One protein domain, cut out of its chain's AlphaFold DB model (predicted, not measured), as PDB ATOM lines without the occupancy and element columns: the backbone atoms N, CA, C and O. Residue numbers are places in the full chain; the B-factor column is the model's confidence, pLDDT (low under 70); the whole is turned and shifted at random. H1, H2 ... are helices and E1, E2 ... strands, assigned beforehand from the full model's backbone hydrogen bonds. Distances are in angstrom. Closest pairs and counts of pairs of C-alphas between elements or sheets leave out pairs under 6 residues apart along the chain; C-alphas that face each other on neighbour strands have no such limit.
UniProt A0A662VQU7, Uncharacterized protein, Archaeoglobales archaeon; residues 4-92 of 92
ATOM      1  N   ILE A   4     173.700 205.009 140.588       82.12
ATOM      2  CA  ILE A   4     174.283 206.000 139.685       82.12
ATOM      3  C   ILE A   4     174.355 207.331 140.413       82.12
ATOM      4  O   ILE A   4     173.355 207.822 140.931       82.12
ATOM      5  N   LYS A   5     175.556 207.909 140.415       86.50
ATOM      6  CA  LYS A   5     175.848 209.218 140.991       86.50
ATOM      7  C   LYS A   5     175.616 210.315 139.957       86.50
ATOM      8  O   LYS A   5     176.401 210.454 139.020       86.50
ATOM      9  N   LEU A   6     174.600 211.139 140.181       90.50
ATOM     10  CA  LEU A   6     174.216 212.252 139.312       90.50
ATOM     11  C   LEU A   6     174.544 213.589 139.973       90.50
ATOM     12  O   LEU A   6     174.410 213.737 141.187       90.50
ATOM     13  N   ARG A   7     174.991 214.583 139.202       92.62
ATOM     14  CA  ARG A   7     175.247 215.926 139.740       92.62
ATOM     15  C   ARG A   7     173.928 216.660 139.965       92.62
ATOM     16  O   ARG A   7     173.084 216.677 139.085       92.62
ATOM     17  N   VAL A   8     173.785 217.324 141.105       93.50
ATOM     18  CA  VAL A   8     172.613 218.155 141.412       93.50
ATOM     19  C   VAL A   8     173.040 219.614 141.471       93.50
ATOM     20  O   VAL A   8     174.085 219.944 142.051       93.50
ATOM     21  N   ARG A   9     172.236 220.512 140.899       94.44
ATOM     22  CA  ARG A   9     172.508 221.948 140.987       94.44
ATOM     23  C   ARG A   9     171.981 222.514 142.302       94.44
ATOM     24  O   ARG A   9     170.828 222.329 142.684       94.44
ATOM     25  N   GLU A  10     172.835 223.241 143.014       93.75
ATOM     26  CA  GLU A  10     172.517 223.764 144.351       93.75
ATOM     27  C   GLU A  10     171.306 224.718 144.356       93.75
ATOM     28  O   GLU A  10     170.529 224.744 145.309       93.75
ATOM     29  N   ASN A  11     171.132 225.508 143.297       93.94
ATOM     30  CA  ASN A  11     170.012 226.439 143.144       93.94
ATOM     31  C   ASN A  11     168.656 225.728 143.004       93.94
ATOM     32  O   ASN A  11     167.655 226.247 143.491       93.94
ATOM     33  N   GLU A  12     168.612 224.574 142.344       94.50
ATOM     34  CA  GLU A  12     167.413 223.739 142.197       94.50
ATOM     35  C   GLU A  12     167.040 223.098 143.540       94.50
ATOM     36  O   GLU A  12     165.914 223.240 144.015       94.50
ATOM     37  N   LEU A  13     168.036 222.533 144.227       93.50
ATOM     38  CA  LEU A  13     167.926 221.976 145.579       93.50
ATOM     39  C   LEU A  13     167.314 222.983 146.570       93.50
ATOM     40  O   LEU A  13     166.349 222.677 147.271       93.50
ATOM     41  N   LYS A  14     167.848 224.213 146.580       93.50
ATOM     42  CA  LYS A  14     167.363 225.308 147.437       93.50
ATOM     43  C   LYS A  14     165.939 225.735 147.092       93.50
ATOM     44  O   LYS A  14     165.152 225.950 148.009       93.50
ATOM     45  N   ARG A  15     165.608 225.859 145.803       92.88
ATOM     46  CA  ARG A  15     164.260 226.246 145.349       92.88
ATOM     47  C   ARG A  15     163.208 225.206 145.700       92.88
ATOM     48  O   ARG A  15     162.139 225.561 146.173       92.88
ATOM     49  N   ALA A  16     163.543 223.928 145.567       93.38
ATOM     50  CA  ALA A  16     162.674 222.834 145.986       93.38
ATOM     51  C   ALA A  16     162.570 222.681 147.519       93.38
ATOM     52  O   ALA A  16     161.856 221.804 147.998       93.38
ATOM     53  N   GLY A  17     163.288 223.495 148.306       93.75
ATOM     54  CA  GLY A  17     163.307 223.394 149.767       93.75
ATOM     55  C   GLY A  17     163.945 222.100 150.284       93.75
ATOM     56  O   GLY A  17     163.746 221.737 151.446       93.75
ATOM     57  N   LEU A  18     164.704 221.401 149.438       93.25
ATOM     58  CA  LEU A  18     165.364 220.153 149.782       93.25
ATOM     59  C   LEU A  18     166.700 220.419 150.490       93.25
ATOM     60  O   LEU A  18     167.341 221.462 150.342       93.25
ATOM     61  N   LYS A  19     167.122 219.444 151.287       94.25
ATOM     62  CA  LYS A  19     168.434 219.383 151.949       94.25
ATOM     63  C   LYS A  19     169.095 218.038 151.660       94.25
ATOM     64  O   LYS A  19     168.506 217.178 151.010       94.25
ATOM     65  N   GLU A  20     170.302 217.828 152.163       95.38
ATOM     66  CA  GLU A  20     170.872 216.480 152.203       95.38
ATOM     67  C   GLU A  20     169.948 215.524 152.966       95.38
ATOM     68  O   GLU A  20     169.354 215.894 153.983       95.38
ATOM     69  N   GLY A  21     169.813 214.298 152.470       94.31
ATOM     70  CA  GLY A  21     168.883 213.321 153.020       94.31
ATOM     71  C   GLY A  21     168.502 212.243 152.017       94.31
ATOM     72  O   GLY A  21     169.008 212.206 150.897       94.31
ATOM     73  N   VAL A  22     167.607 211.354 152.439       92.38
ATOM     74  CA  VAL A  22     166.997 210.346 151.568       92.38
ATOM     75  C   VAL A  22     165.558 210.754 151.313       92.38
ATOM     76  O   VAL A  22     164.793 210.962 152.257       92.38
ATOM     77  N   TYR A  23     165.209 210.858 150.040       92.12
ATOM     78  CA  TYR A  23     163.866 211.150 149.571       92.12
ATOM     79  C   TYR A  23     163.308 209.915 148.895       92.12
ATOM     80  O   TYR A  23     164.023 209.214 148.184       92.12
ATOM     81  N   PHE A  24     162.033 209.648 149.128       91.44
ATOM     82  CA  PHE A  24     161.339 208.580 148.434       91.44
ATOM     83  C   PHE A  24     160.590 209.183 147.264       91.44
ATOM     84  O   PHE A  24     159.940 210.223 147.406       91.44
ATOM     85  N   VAL A  25     160.725 208.546 146.109       90.88
ATOM     86  CA  VAL A  25     160.084 208.980 144.875       90.88
ATOM     87  C   VAL A  25     159.244 207.854 144.281       90.88
ATOM     88  O   VAL A  25     159.582 206.680 144.434       90.88
ATOM     89  N   GLU A  26     158.167 208.226 143.595       90.75
ATOM     90  CA  GLU A  26     157.384 207.347 142.723       90.75
ATOM     91  C   GLU A  26     157.706 207.676 141.257       90.75
ATOM     92  O   GLU A  26     157.918 208.842 140.918       90.75
ATOM     93  N   LEU A  27     157.775 206.666 140.388       87.56
ATOM     94  CA  LEU A  27     157.931 206.875 138.947       87.56
ATOM     95  C   LEU A  27     156.557 207.173 138.331       87.56
ATOM     96  O   LEU A  27     155.671 206.321 138.378       87.56
ATOM     97  N   ASP A  28     156.387 208.352 137.734       86.44
ATOM     98  CA  ASP A  28     155.220 208.659 136.904       86.44
ATOM     99  C   ASP A  28     155.499 208.213 135.464       86.44
ATOM    100  O   ASP A  28     156.187 208.895 134.702       86.44
ATOM    101  N   GLU A  29     154.974 207.044 135.094       77.81
ATOM    102  CA  GLU A  29     155.189 206.433 133.775       77.81
ATOM    103  C   GLU A  29     154.597 207.249 132.612       77.81
ATOM    104  O   GLU A  29     154.980 207.029 131.467       77.81
ATOM    105  N   ASN A  30     153.681 208.193 132.864       78.69
ATOM    106  CA  ASN A  30     153.050 208.959 131.782       78.69
ATOM    107  C   ASN A  30     153.974 210.034 131.207       78.69
ATOM    108  O   ASN A  30     153.845 210.399 130.039       78.69
ATOM    109  N   ILE A  31     154.850 210.579 132.050       74.94
ATOM    110  CA  ILE A  31     155.745 211.693 131.714       74.94
ATOM    111  C   ILE A  31     157.212 211.392 132.056       74.94
ATOM    112  O   ILE A  31     158.049 212.281 131.952       74.94
ATOM    113  N   GLU A  32     157.511 210.147 132.439       79.62
ATOM    114  CA  GLU A  32     158.853 209.610 132.703       79.62
ATOM    115  C   GLU A  32     159.651 210.405 133.760       79.62
ATOM    116  O   GLU A  32     160.855 210.612 133.627       79.62
ATOM    117  N   ILE A  33     158.991 210.831 134.848       83.94
ATOM    118  CA  ILE A  33     159.630 211.589 135.944       83.94
ATOM    119  C   ILE A  33     159.587 210.852 137.284       83.94
ATOM    120  O   ILE A  33     158.689 210.054 137.551       83.94
ATOM    121  N   LEU A  34     160.509 211.201 138.183       87.12
ATOM    122  CA  LEU A  34     160.485 210.766 139.578       87.12
ATOM    123  C   LEU A  34     159.834 211.840 140.454       87.12
ATOM    124  O   LEU A  34     160.356 212.942 140.599       87.12
ATOM    125  N   LYS A  35     158.704 211.529 141.076       90.25
ATOM    126  CA  LYS A  35     157.959 212.452 141.935       90.25
ATOM    127  C   LYS A  35     158.256 212.190 143.403       90.25
ATOM    128  O   LYS A  35     158.045 211.082 143.882       90.25
ATOM    129  N   VAL A  36     158.676 213.213 144.146       86.62
ATOM    130  CA  VAL A  36     158.914 213.102 145.595       86.62
ATOM    131  C   VAL A  36     157.599 212.868 146.333       86.62
ATOM    132  O   VAL A  36     156.661 213.663 146.235       86.62
ATOM    133  N   VAL A  37     157.549 211.794 147.119       85.88
ATOM    134  CA  VAL A  37     156.373 211.374 147.884       85.88
ATOM    135  C   VAL A  37     156.671 211.294 149.377       85.88
ATOM    136  O   VAL A  37     157.768 210.967 149.817       85.88
ATOM    137  N   ASN A  38     155.650 211.560 150.193       72.38
ATOM    138  CA  ASN A  38     155.735 211.505 151.657       72.38
ATOM    139  C   ASN A  38     155.474 210.084 152.213       72.38
ATOM    140  O   ASN A  38     154.955 209.917 153.316       72.38
ATOM    141  N   ARG A  39     155.745 209.039 151.416       67.50
ATOM    142  CA  ARG A  39     155.517 207.625 151.760       67.50
ATOM    143  C   ARG A  39     156.819 206.841 151.584       67.50
ATOM    144  O   ARG A  39     157.568 207.109 150.658       67.50
ATOM    145  N   GLN A  40     157.083 205.871 152.462       64.00
ATOM    146  CA  GLN A  40     158.294 205.021 152.460       64.00
ATOM    147  C   GLN A  40     158.324 203.972 151.331       64.00
ATOM    148  O   GLN A  40     158.941 202.919 151.470       64.00
ATOM    149  N   THR A  41     157.606 204.194 150.241       59.00
ATOM    150  CA  THR A  41     157.394 203.181 149.213       59.00
ATOM    151  C   THR A  41     157.721 203.820 147.883       59.00
ATOM    152  O   THR A  41     156.972 204.676 147.429       59.00
ATOM    153  N   ASP A  42     158.917 203.520 147.374       74.81
ATOM    154  CA  ASP A  42     159.104 202.890 146.058       74.81
ATOM    155  C   ASP A  42     160.578 202.981 145.651       74.81
ATOM    156  O   ASP A  42     161.231 201.951 145.486       74.81
ATOM    157  N   ILE A  43     161.141 204.190 145.575       88.25
ATOM    158  CA  ILE A  43     162.517 204.397 145.104       88.25
ATOM    159  C   ILE A  43     163.247 205.370 146.040       88.25
ATOM    160  O   ILE A  43     162.842 206.529 146.149       88.25
ATOM    161  N   PRO A  44     164.317 204.946 146.737       91.06
ATOM    162  CA  PRO A  44     165.130 205.859 147.526       91.06
ATOM    163  C   PRO A  44     166.069 206.659 146.615       91.06
ATOM    164  O   PRO A  44     166.820 206.081 145.835       91.06
ATOM    165  N   VAL A  45     166.072 207.980 146.762       91.50
ATOM    166  CA  VAL A  45     167.041 208.893 146.149       91.50
ATOM    167  C   VAL A  45     167.810 209.594 147.257       91.50
ATOM    168  O   VAL A  45     167.226 210.279 148.102       91.50
ATOM    169  N   ARG A  46     169.131 209.421 147.281       93.88
ATOM    170  CA  ARG A  46     169.989 210.047 148.293       93.88
ATOM    171  C   ARG A  46     170.591 211.332 147.755       93.88
ATOM    172  O   ARG A  46     171.340 211.292 146.792       93.88
ATOM    173  N   ILE A  47     170.360 212.443 148.443       95.19
ATOM    174  CA  ILE A  47     170.998 213.731 148.166       95.19
ATOM    175  C   ILE A  47     172.109 213.990 149.188       95.19
ATOM    176  O   ILE A  47     171.880 213.896 150.397       95.19
ATOM    177  N   TYR A  48     173.306 214.336 148.716       95.19
ATOM    178  CA  TYR A  48     174.477 214.624 149.554       95.19
ATOM    179  C   TYR A  48     175.434 215.601 148.868       95.19
ATOM    180  O   TYR A  48     175.420 215.750 147.647       95.19
ATOM    181  N   SER A  49     176.297 216.249 149.646       94.50
ATOM    182  CA  SER A  49     177.395 217.066 149.141       94.50
ATOM    183  C   SER A  49     178.738 216.333 149.198       94.50
ATOM    184  O   SER A  49     178.998 215.477 150.044       94.50
ATOM    185  N   GLY A  50     179.620 216.676 148.265       91.19
ATOM    186  CA  GLY A  50     181.006 216.225 148.223       91.19
ATOM    187  C   GLY A  50     181.833 217.165 147.353       91.19
ATOM    188  O   GLY A  50     181.368 217.618 146.312       91.19
ATOM    189  N   ASN A  51     183.058 217.491 147.767       89.44
ATOM    190  CA  ASN A  51     183.958 218.375 147.008       89.44
ATOM    191  C   ASN A  51     183.319 219.724 146.595       89.44
ATOM    192  O   ASN A  51     183.575 220.226 145.502       89.44
ATOM    193  N   GLY A  52     182.450 220.296 147.438       89.25
ATOM    194  CA  GLY A  52     181.756 221.560 147.151       89.25
ATOM    195  C   GLY A  52     180.645 221.473 146.096       89.25
ATOM    196  O   GLY A  52     180.203 222.503 145.602       89.25
ATOM    197  N   SER A  53     180.204 220.269 145.723       92.06
ATOM    198  CA  SER A  53     179.080 220.029 144.805       92.06
ATOM    199  C   SER A  53     178.039 219.110 145.442       92.06
ATOM    200  O   SER A  53     178.374 218.337 146.337       92.06
ATOM    201  N   TYR A  54     176.792 219.183 144.973       94.56
ATOM    202  CA  TYR A  54     175.725 218.266 145.374       94.56
ATOM    203  C   TYR A  54     175.571 217.131 144.367       94.56
ATOM    204  O   TYR A  54     175.825 217.297 143.169       94.56
ATOM    205  N   TYR A  55     175.137 215.985 144.873       93.62
ATOM    206  CA  TYR A  55     174.917 214.771 144.112       93.62
ATOM    207  C   TYR A  55     173.630 214.079 144.552       93.62
ATOM    208  O   TYR A  55     173.211 214.215 145.704       93.62
ATOM    209  N   GLY A  56     173.035 213.342 143.619       92.62
ATOM    210  CA  GLY A  56     171.904 212.456 143.823       92.62
ATOM    211  C   GLY A  56     172.277 211.034 143.427       92.62
ATOM    212  O   GLY A  56     172.684 210.823 142.286       92.62
ATOM    213  N   ASP A  57     172.147 210.080 144.346       91.50
ATOM    214  CA  ASP A  57     172.271 208.657 144.029       91.50
ATOM    215  C   ASP A  57     170.877 208.084 143.753       91.50
ATOM    216  O   ASP A  57     169.980 208.186 144.600       91.50
ATOM    217  N   ILE A  58     170.703 207.487 142.572       88.00
ATOM    218  CA  ILE A  58     169.470 206.809 142.144       88.00
ATOM    219  C   ILE A  58     169.791 205.336 141.856       88.00
ATOM    220  O   ILE A  58     170.831 205.048 141.253       88.00
ATOM    221  N   PRO A  59     168.914 204.385 142.234       88.12
ATOM    222  CA  PRO A  59     169.052 202.990 141.838       88.12
ATOM    223  C   PRO A  59     169.186 202.837 140.316       88.12
ATOM    224  O   PRO A  59     168.362 203.342 139.551       88.12
ATOM    225  N   GLY A  60     170.226 202.141 139.852       84.12
ATOM    226  CA  GLY A  60     170.529 202.044 138.422       84.12
ATOM    227  C   GLY A  60     169.445 201.349 137.592       84.12
ATOM    228  O   GLY A  60     169.295 201.640 136.411       84.12
ATOM    229  N   ASP A  61     168.638 200.468 138.188       85.38
ATOM    230  CA  ASP A  61     167.479 199.862 137.524       85.38
ATOM    231  C   ASP A  61     166.382 200.885 137.201       85.38
ATOM    232  O   ASP A  61     165.713 200.753 136.177       85.38
ATOM    233  N   ILE A  62     166.231 201.925 138.023       85.88
ATOM    234  CA  ILE A  62     165.322 203.046 137.768       85.88
ATOM    235  C   ILE A  62     165.871 203.945 136.665       85.88
ATOM    236  O   ILE A  62     165.140 204.271 135.732       85.88
ATOM    237  N   VAL A  63     167.163 204.274 136.702       81.00
ATOM    238  CA  VAL A  63     167.799 205.062 135.633       81.00
ATOM    239  C   VAL A  63     167.665 204.359 134.276       81.00
ATOM    240  O   VAL A  63     167.261 204.974 133.293       81.00
ATOM    241  N   ASN A  64     167.896 203.042 134.234       80.50
ATOM    242  CA  ASN A  64     167.731 202.234 133.022       80.50
ATOM    243  C   ASN A  64     166.284 202.199 132.499       80.50
ATOM    244  O   ASN A  64     166.074 202.036 131.295       80.50
ATOM    245  N   LYS A  65     165.286 202.319 133.384       81.50
ATOM    246  CA  LYS A  65     163.869 202.385 132.994       81.50
ATOM    247  C   LYS A  65     163.508 203.727 132.369       81.50
ATOM    248  O   LYS A  65     162.733 203.732 131.422       81.50
ATOM    249  N   ILE A  66     164.070 204.822 132.882       78.81
ATOM    250  CA  ILE A  66     163.667 206.186 132.518       78.81
ATOM    251  C   ILE A  66     164.201 206.611 131.139       78.81
ATOM    252  O   ILE A  66     163.606 207.480 130.531       78.81
ATOM    253  N   LYS A  67     165.234 205.966 130.571       66.25
ATOM    254  CA  LYS A  67     165.678 206.123 129.157       66.25
ATOM    255  C   LYS A  67     165.893 207.562 128.628       66.25
ATOM    256  O   LYS A  67     166.079 207.726 127.423       66.25
ATOM    257  N   ILE A  68     165.927 208.582 129.483       59.41
ATOM    258  CA  ILE A  68     166.274 209.954 129.096       59.41
ATOM    259  C   ILE A  68     167.782 210.005 128.774       59.41
ATOM    260  O   ILE A  68     168.577 209.305 129.407       59.41
ATOM    261  N   GLU A  69     168.163 210.740 127.723       55.16
ATOM    262  CA  GLU A  69     169.512 210.739 127.137       55.16
ATOM    263  C   GLU A  69     170.618 211.042 128.173       55.16
ATOM    264  O   GLU A  69     170.692 212.129 128.717       55.16
ATOM    265  N   ASP A  70     171.472 210.040 128.414       51.66
ATOM    266  CA  ASP A  70     172.761 210.028 129.130       51.66
ATOM    267  C   ASP A  70     172.915 210.929 130.380       51.66
ATOM    268  O   ASP A  70     173.551 211.983 130.367       51.66
ATOM    269  N   GLY A  71     172.414 210.392 131.500       62.28
ATOM    270  CA  GLY A  71     172.405 210.964 132.845       62.28
ATOM    271  C   GLY A  71     173.758 211.411 133.401       62.28
ATOM    272  O   GLY A  71     174.517 210.621 133.976       62.28
ATOM    273  N   LYS A  72     174.005 212.720 133.350       73.38
ATOM    274  CA  LYS A  72     175.083 213.372 134.119       73.38
ATOM    275  C   LYS A  72     174.545 214.244 135.232       73.38
ATOM    276  O   LYS A  72     175.255 214.462 136.225       73.38
ATOM    277  N   GLU A  73     173.316 214.723 135.090       89.12
ATOM    278  CA  GLU A  73     172.681 215.585 136.071       89.12
ATOM    279  C   GLU A  73     171.339 215.004 136.529       89.12
ATOM    280  O   GLU A  73     170.647 214.282 135.815       89.12
ATOM    281  N   LEU A  74     171.012 215.293 137.783       91.50
ATOM    282  CA  LEU A  74     169.694 215.099 138.351       91.50
ATOM    283  C   LEU A  74     169.085 216.489 138.500       91.50
ATOM    284  O   LEU A  74     169.449 217.231 139.418       91.50
ATOM    285  N   GLU A  75     168.196 216.835 137.575       92.44
ATOM    286  CA  GLU A  75     167.443 218.081 137.615       92.44
ATOM    287  C   GLU A  75     166.338 217.969 138.666       92.44
ATOM    288  O   GLU A  75     165.575 216.999 138.690       92.44
ATOM    289  N   ILE A  76     166.257 218.965 139.547       94.38
ATOM    290  CA  ILE A  76     165.204 219.052 140.563       94.38
ATOM    291  C   ILE A  76     164.268 220.199 140.196       94.38
ATOM    292  O   ILE A  76     164.652 221.367 140.223       94.38
ATOM    293  N   ILE A  77     163.011 219.866 139.917       94.19
ATOM    294  CA  ILE A  77     161.983 220.836 139.544       94.19
ATOM    295  C   ILE A  77     161.050 221.046 140.734       94.19
ATOM    296  O   ILE A  77     160.426 220.106 141.236       94.19
ATOM    297  N   SER A  78     160.957 222.289 141.204       93.56
ATOM    298  CA  SER A  78     160.069 222.634 142.312       93.56
ATOM    299  C   SER A  78     158.593 222.672 141.869       93.56
ATOM    300  O   SER A  78     158.296 222.808 140.675       93.56
ATOM    301  N   PRO A  79     157.633 222.606 142.811       91.81
ATOM    302  CA  PRO A  79     156.224 222.819 142.491       91.81
ATOM    303  C   PRO A  79     155.969 224.190 141.852       91.81
ATOM    304  O   PRO A  79     155.083 224.311 141.010       91.81
ATOM    305  N   GLU A  80     156.742 225.209 142.245       88.94
ATOM    306  CA  GLU A  80     156.638 226.577 141.724       88.94
ATOM    307  C   GLU A  80     157.110 226.676 140.267       88.94
ATOM    308  O   GLU A  80     156.534 227.437 139.492       88.94
ATOM    309  N   ASP A  81     158.106 225.874 139.874       89.81
ATOM    310  CA  ASP A  81     158.641 225.861 138.506       89.81
ATOM    311  C   ASP A  81     157.743 225.070 137.529       89.81
ATOM    312  O   ASP A  81     157.727 225.358 136.332       89.81
ATOM    313  N   SER A  82     156.986 224.078 138.021       87.62
ATOM    314  CA  SER A  82     156.227 223.121 137.189       87.62
ATOM    315  C   SER A  82     154.700 223.238 137.251       87.62
ATOM    316  O   SER A  82     154.013 222.727 136.368       87.62
ATOM    317  N   ASN A  83     154.143 223.872 138.286       87.25
ATOM    318  CA  ASN A  83     152.713 223.836 138.637       87.25
ATOM    319  C   ASN A  83     152.144 222.432 138.944       87.25
ATOM    320  O   ASN A  83     150.925 222.276 139.038       87.25
ATOM    321  N   TRP A  84     152.979 221.404 139.138       86.94
ATOM    322  CA  TRP A  84     152.509 220.032 139.378       86.94
ATOM    323  C   TRP A  84     152.073 219.751 140.824       86.94
ATOM    324  O   TRP A  84     151.505 218.700 141.118       86.94
ATOM    325  N   GLY A  85     152.309 220.686 141.750       89.81
ATOM    326  CA  GLY A  85     151.974 220.519 143.169       89.81
ATOM    327  C   GLY A  85     152.877 219.525 143.914       89.81
ATOM    328  O   GLY A  85     152.607 219.200 145.068       89.81
ATOM    329  N   TYR A  86     153.950 219.053 143.277       90.44
ATOM    330  CA  TYR A  86     154.968 218.174 143.851       90.44
ATOM    331  C   TYR A  86     156.360 218.540 143.324       90.44
ATOM    332  O   TYR A  86     156.489 219.274 142.346       90.44
ATOM    333  N   ILE A  87     157.402 218.047 143.998       94.12
ATOM    334  CA  ILE A  87     158.788 218.154 143.527       94.12
ATOM    335  C   ILE A  87     159.049 216.993 142.573       94.12
ATOM    336  O   ILE A  87     158.773 215.842 142.925       94.12
ATOM    337  N   ALA A  88     159.587 217.291 141.397       92.88
ATOM    338  CA  ALA A  88     160.008 216.294 140.424       92.88
ATOM    339  C   ALA A  88     161.534 216.203 140.358       92.88
ATOM    340  O   ALA A  88     162.245 217.177 140.605       92.88
ATOM    341  N   MET A  89     162.020 215.021 140.010       91.75
ATOM    342  CA  MET A  89     163.417 214.718 139.758       91.75
ATOM    343  C   MET A  89     163.527 214.056 138.380       91.75
ATOM    344  O   MET A  89     162.826 213.080 138.102       91.75
ATOM    345  N   LEU A  90     164.383 214.601 137.516       88.94
ATOM    346  CA  LEU A  90     164.616 214.095 136.163       88.94
ATOM    347  C   LEU A  90     166.098 213.802 135.961       88.94
ATOM    348  O   LEU A  90     166.959 214.554 136.411       88.94
ATOM    349  N   VAL A  91     166.386 212.700 135.278       86.06
ATOM    350  CA  VAL A  91     167.746 212.348 134.862       86.06
ATOM    351  C   VAL A  91     167.957 212.916 133.463       86.06
ATOM    352  O   VAL A  91     167.170 212.579 132.584       86.06
ATOM    353  N   ILE A  92     168.971 213.770 133.271       82.94
ATOM    354  CA  ILE A  92     169.286 214.461 132.002       82.94
ATOM    355  C   ILE A  92     170.790 214.488 131.690       82.94
ATOM    356  O   ILE A  92     171.617 214.191 132.597       82.94
TER     357      ILE A  92
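This is residues 4 to 92 of the 92 residues of an uncharacterized protein of Archaeoglobales archaeon (UniProt A0A662VQU7). Seven strands ring round into a small closed barrel, with two short helices packed on its outside: H1 runs along E6, and H2 sits well away from H1, beside the strands. A third short helix, H3, is off the barrel, between E6 and E7 in the chain, and the turns of the hairpins E2-E3 and E4-E5 lie at the two ends of the longest distance in the domain. The printed part has 89 residues with three named helices and seven named strands, in the order E1 H1 E2 E3 E4 E5 H2 E6 H3 E7; the barrel is mixed, and the class is mixed, helices and strands. It is compact, with a radius of gyration of the C-alphas of 11.9 A, and rounded, spanning 35 by 27 by 25 A.

Begin with the barrel's longest strands by residues. Find C-alpha 21 at (168.883, 213.321, 153.020), where E2, residues 21 to 28, begins its 21.6 A; E4, residues 43 to 50, covers 22.2 A. E5 follows at residues 53 to 59, 20.0 A long. E1, residues 4 to 8, starts at C-alpha 4, (174.283, 206.000, 139.685), and like E3, residues 33 to 37, and E6, residues 73 to 77, it measures 12.4 A. Look for E7 at residues 88 to 91, 10.3 A long, ending at C-alpha 91, (167.746, 212.348, 134.862). The helices are H1, residues 10 to 15, 8.7 A; H2, residues 60 to 66, 10.0 A; and H3, residues 79 to 82, 5.3 A.

Start at the barrel, where round the ring run E1 E5 E4 E2 E3 E7 E6 and back to E1. E4 and E5 form a hairpin, antiparallel at 157 degrees, with N 50 and O 53 2.8 A apart, within hydrogen-bond range. On the other side of E4 lies E2, antiparallel, with N 23 and O 45 at 2.9 A. E2 and E3 form the second hairpin, antiparallel, with N 35 and O 26 at 2.8 A. E3 and E7 are antiparallel, with N 89 and O 34 at 2.7 A, and E7 and E6 are antiparallel, with N 75 and O 90 at 2.8 A. E1 and E5 are antiparallel, with N 56 and O 6 at 2.8 A. Look last at E6 and E1, the parallel pair, where N 74 and O 7 are 2.8 A apart; the pairing of E6 is staggered, with E1 beside residues 73 to 74 and E7 beside residues 74 to 77. Now move outside the barrel. H1 is on it, over E6 at a height over the sheet of 7.5 A, and runs along the strands, at 7 degrees to E6 on the local plane; the closest C-alphas of the two are those of Glu 12 and Ile 76, 5.4 A apart. H2 is on it at a height of 6.9 A, over none of the strands but only just, with 2 of its 7 C-alphas falling on E3; its closest C-alphas to E1 are Gly 60 and Ile 4, 5.6 A. H1 and H2 are apart. H3 is not on the barrel; its closest C-alpha to E7 is that of Pro 79, 7.8 A from that of Ala 88. In H1 and H2 every O i to N i+4 pair is within hydrogen-bond range; H3, with four residues, is too short for such a pair, and its one O i to N i+3 pair is not within range.

The two C-alphas farthest apart are those of Asn 30 and Asn 51, 35.7 A. The printed part has no cut and ends at residue 92, the chain's last. No link is long; the one from H2 to E6, with 6 residues, is short, and the others are tight. The mean pLDDT of the printed part is 86.4; look for values under 70 at residues 39 to 41 and 67 to 71.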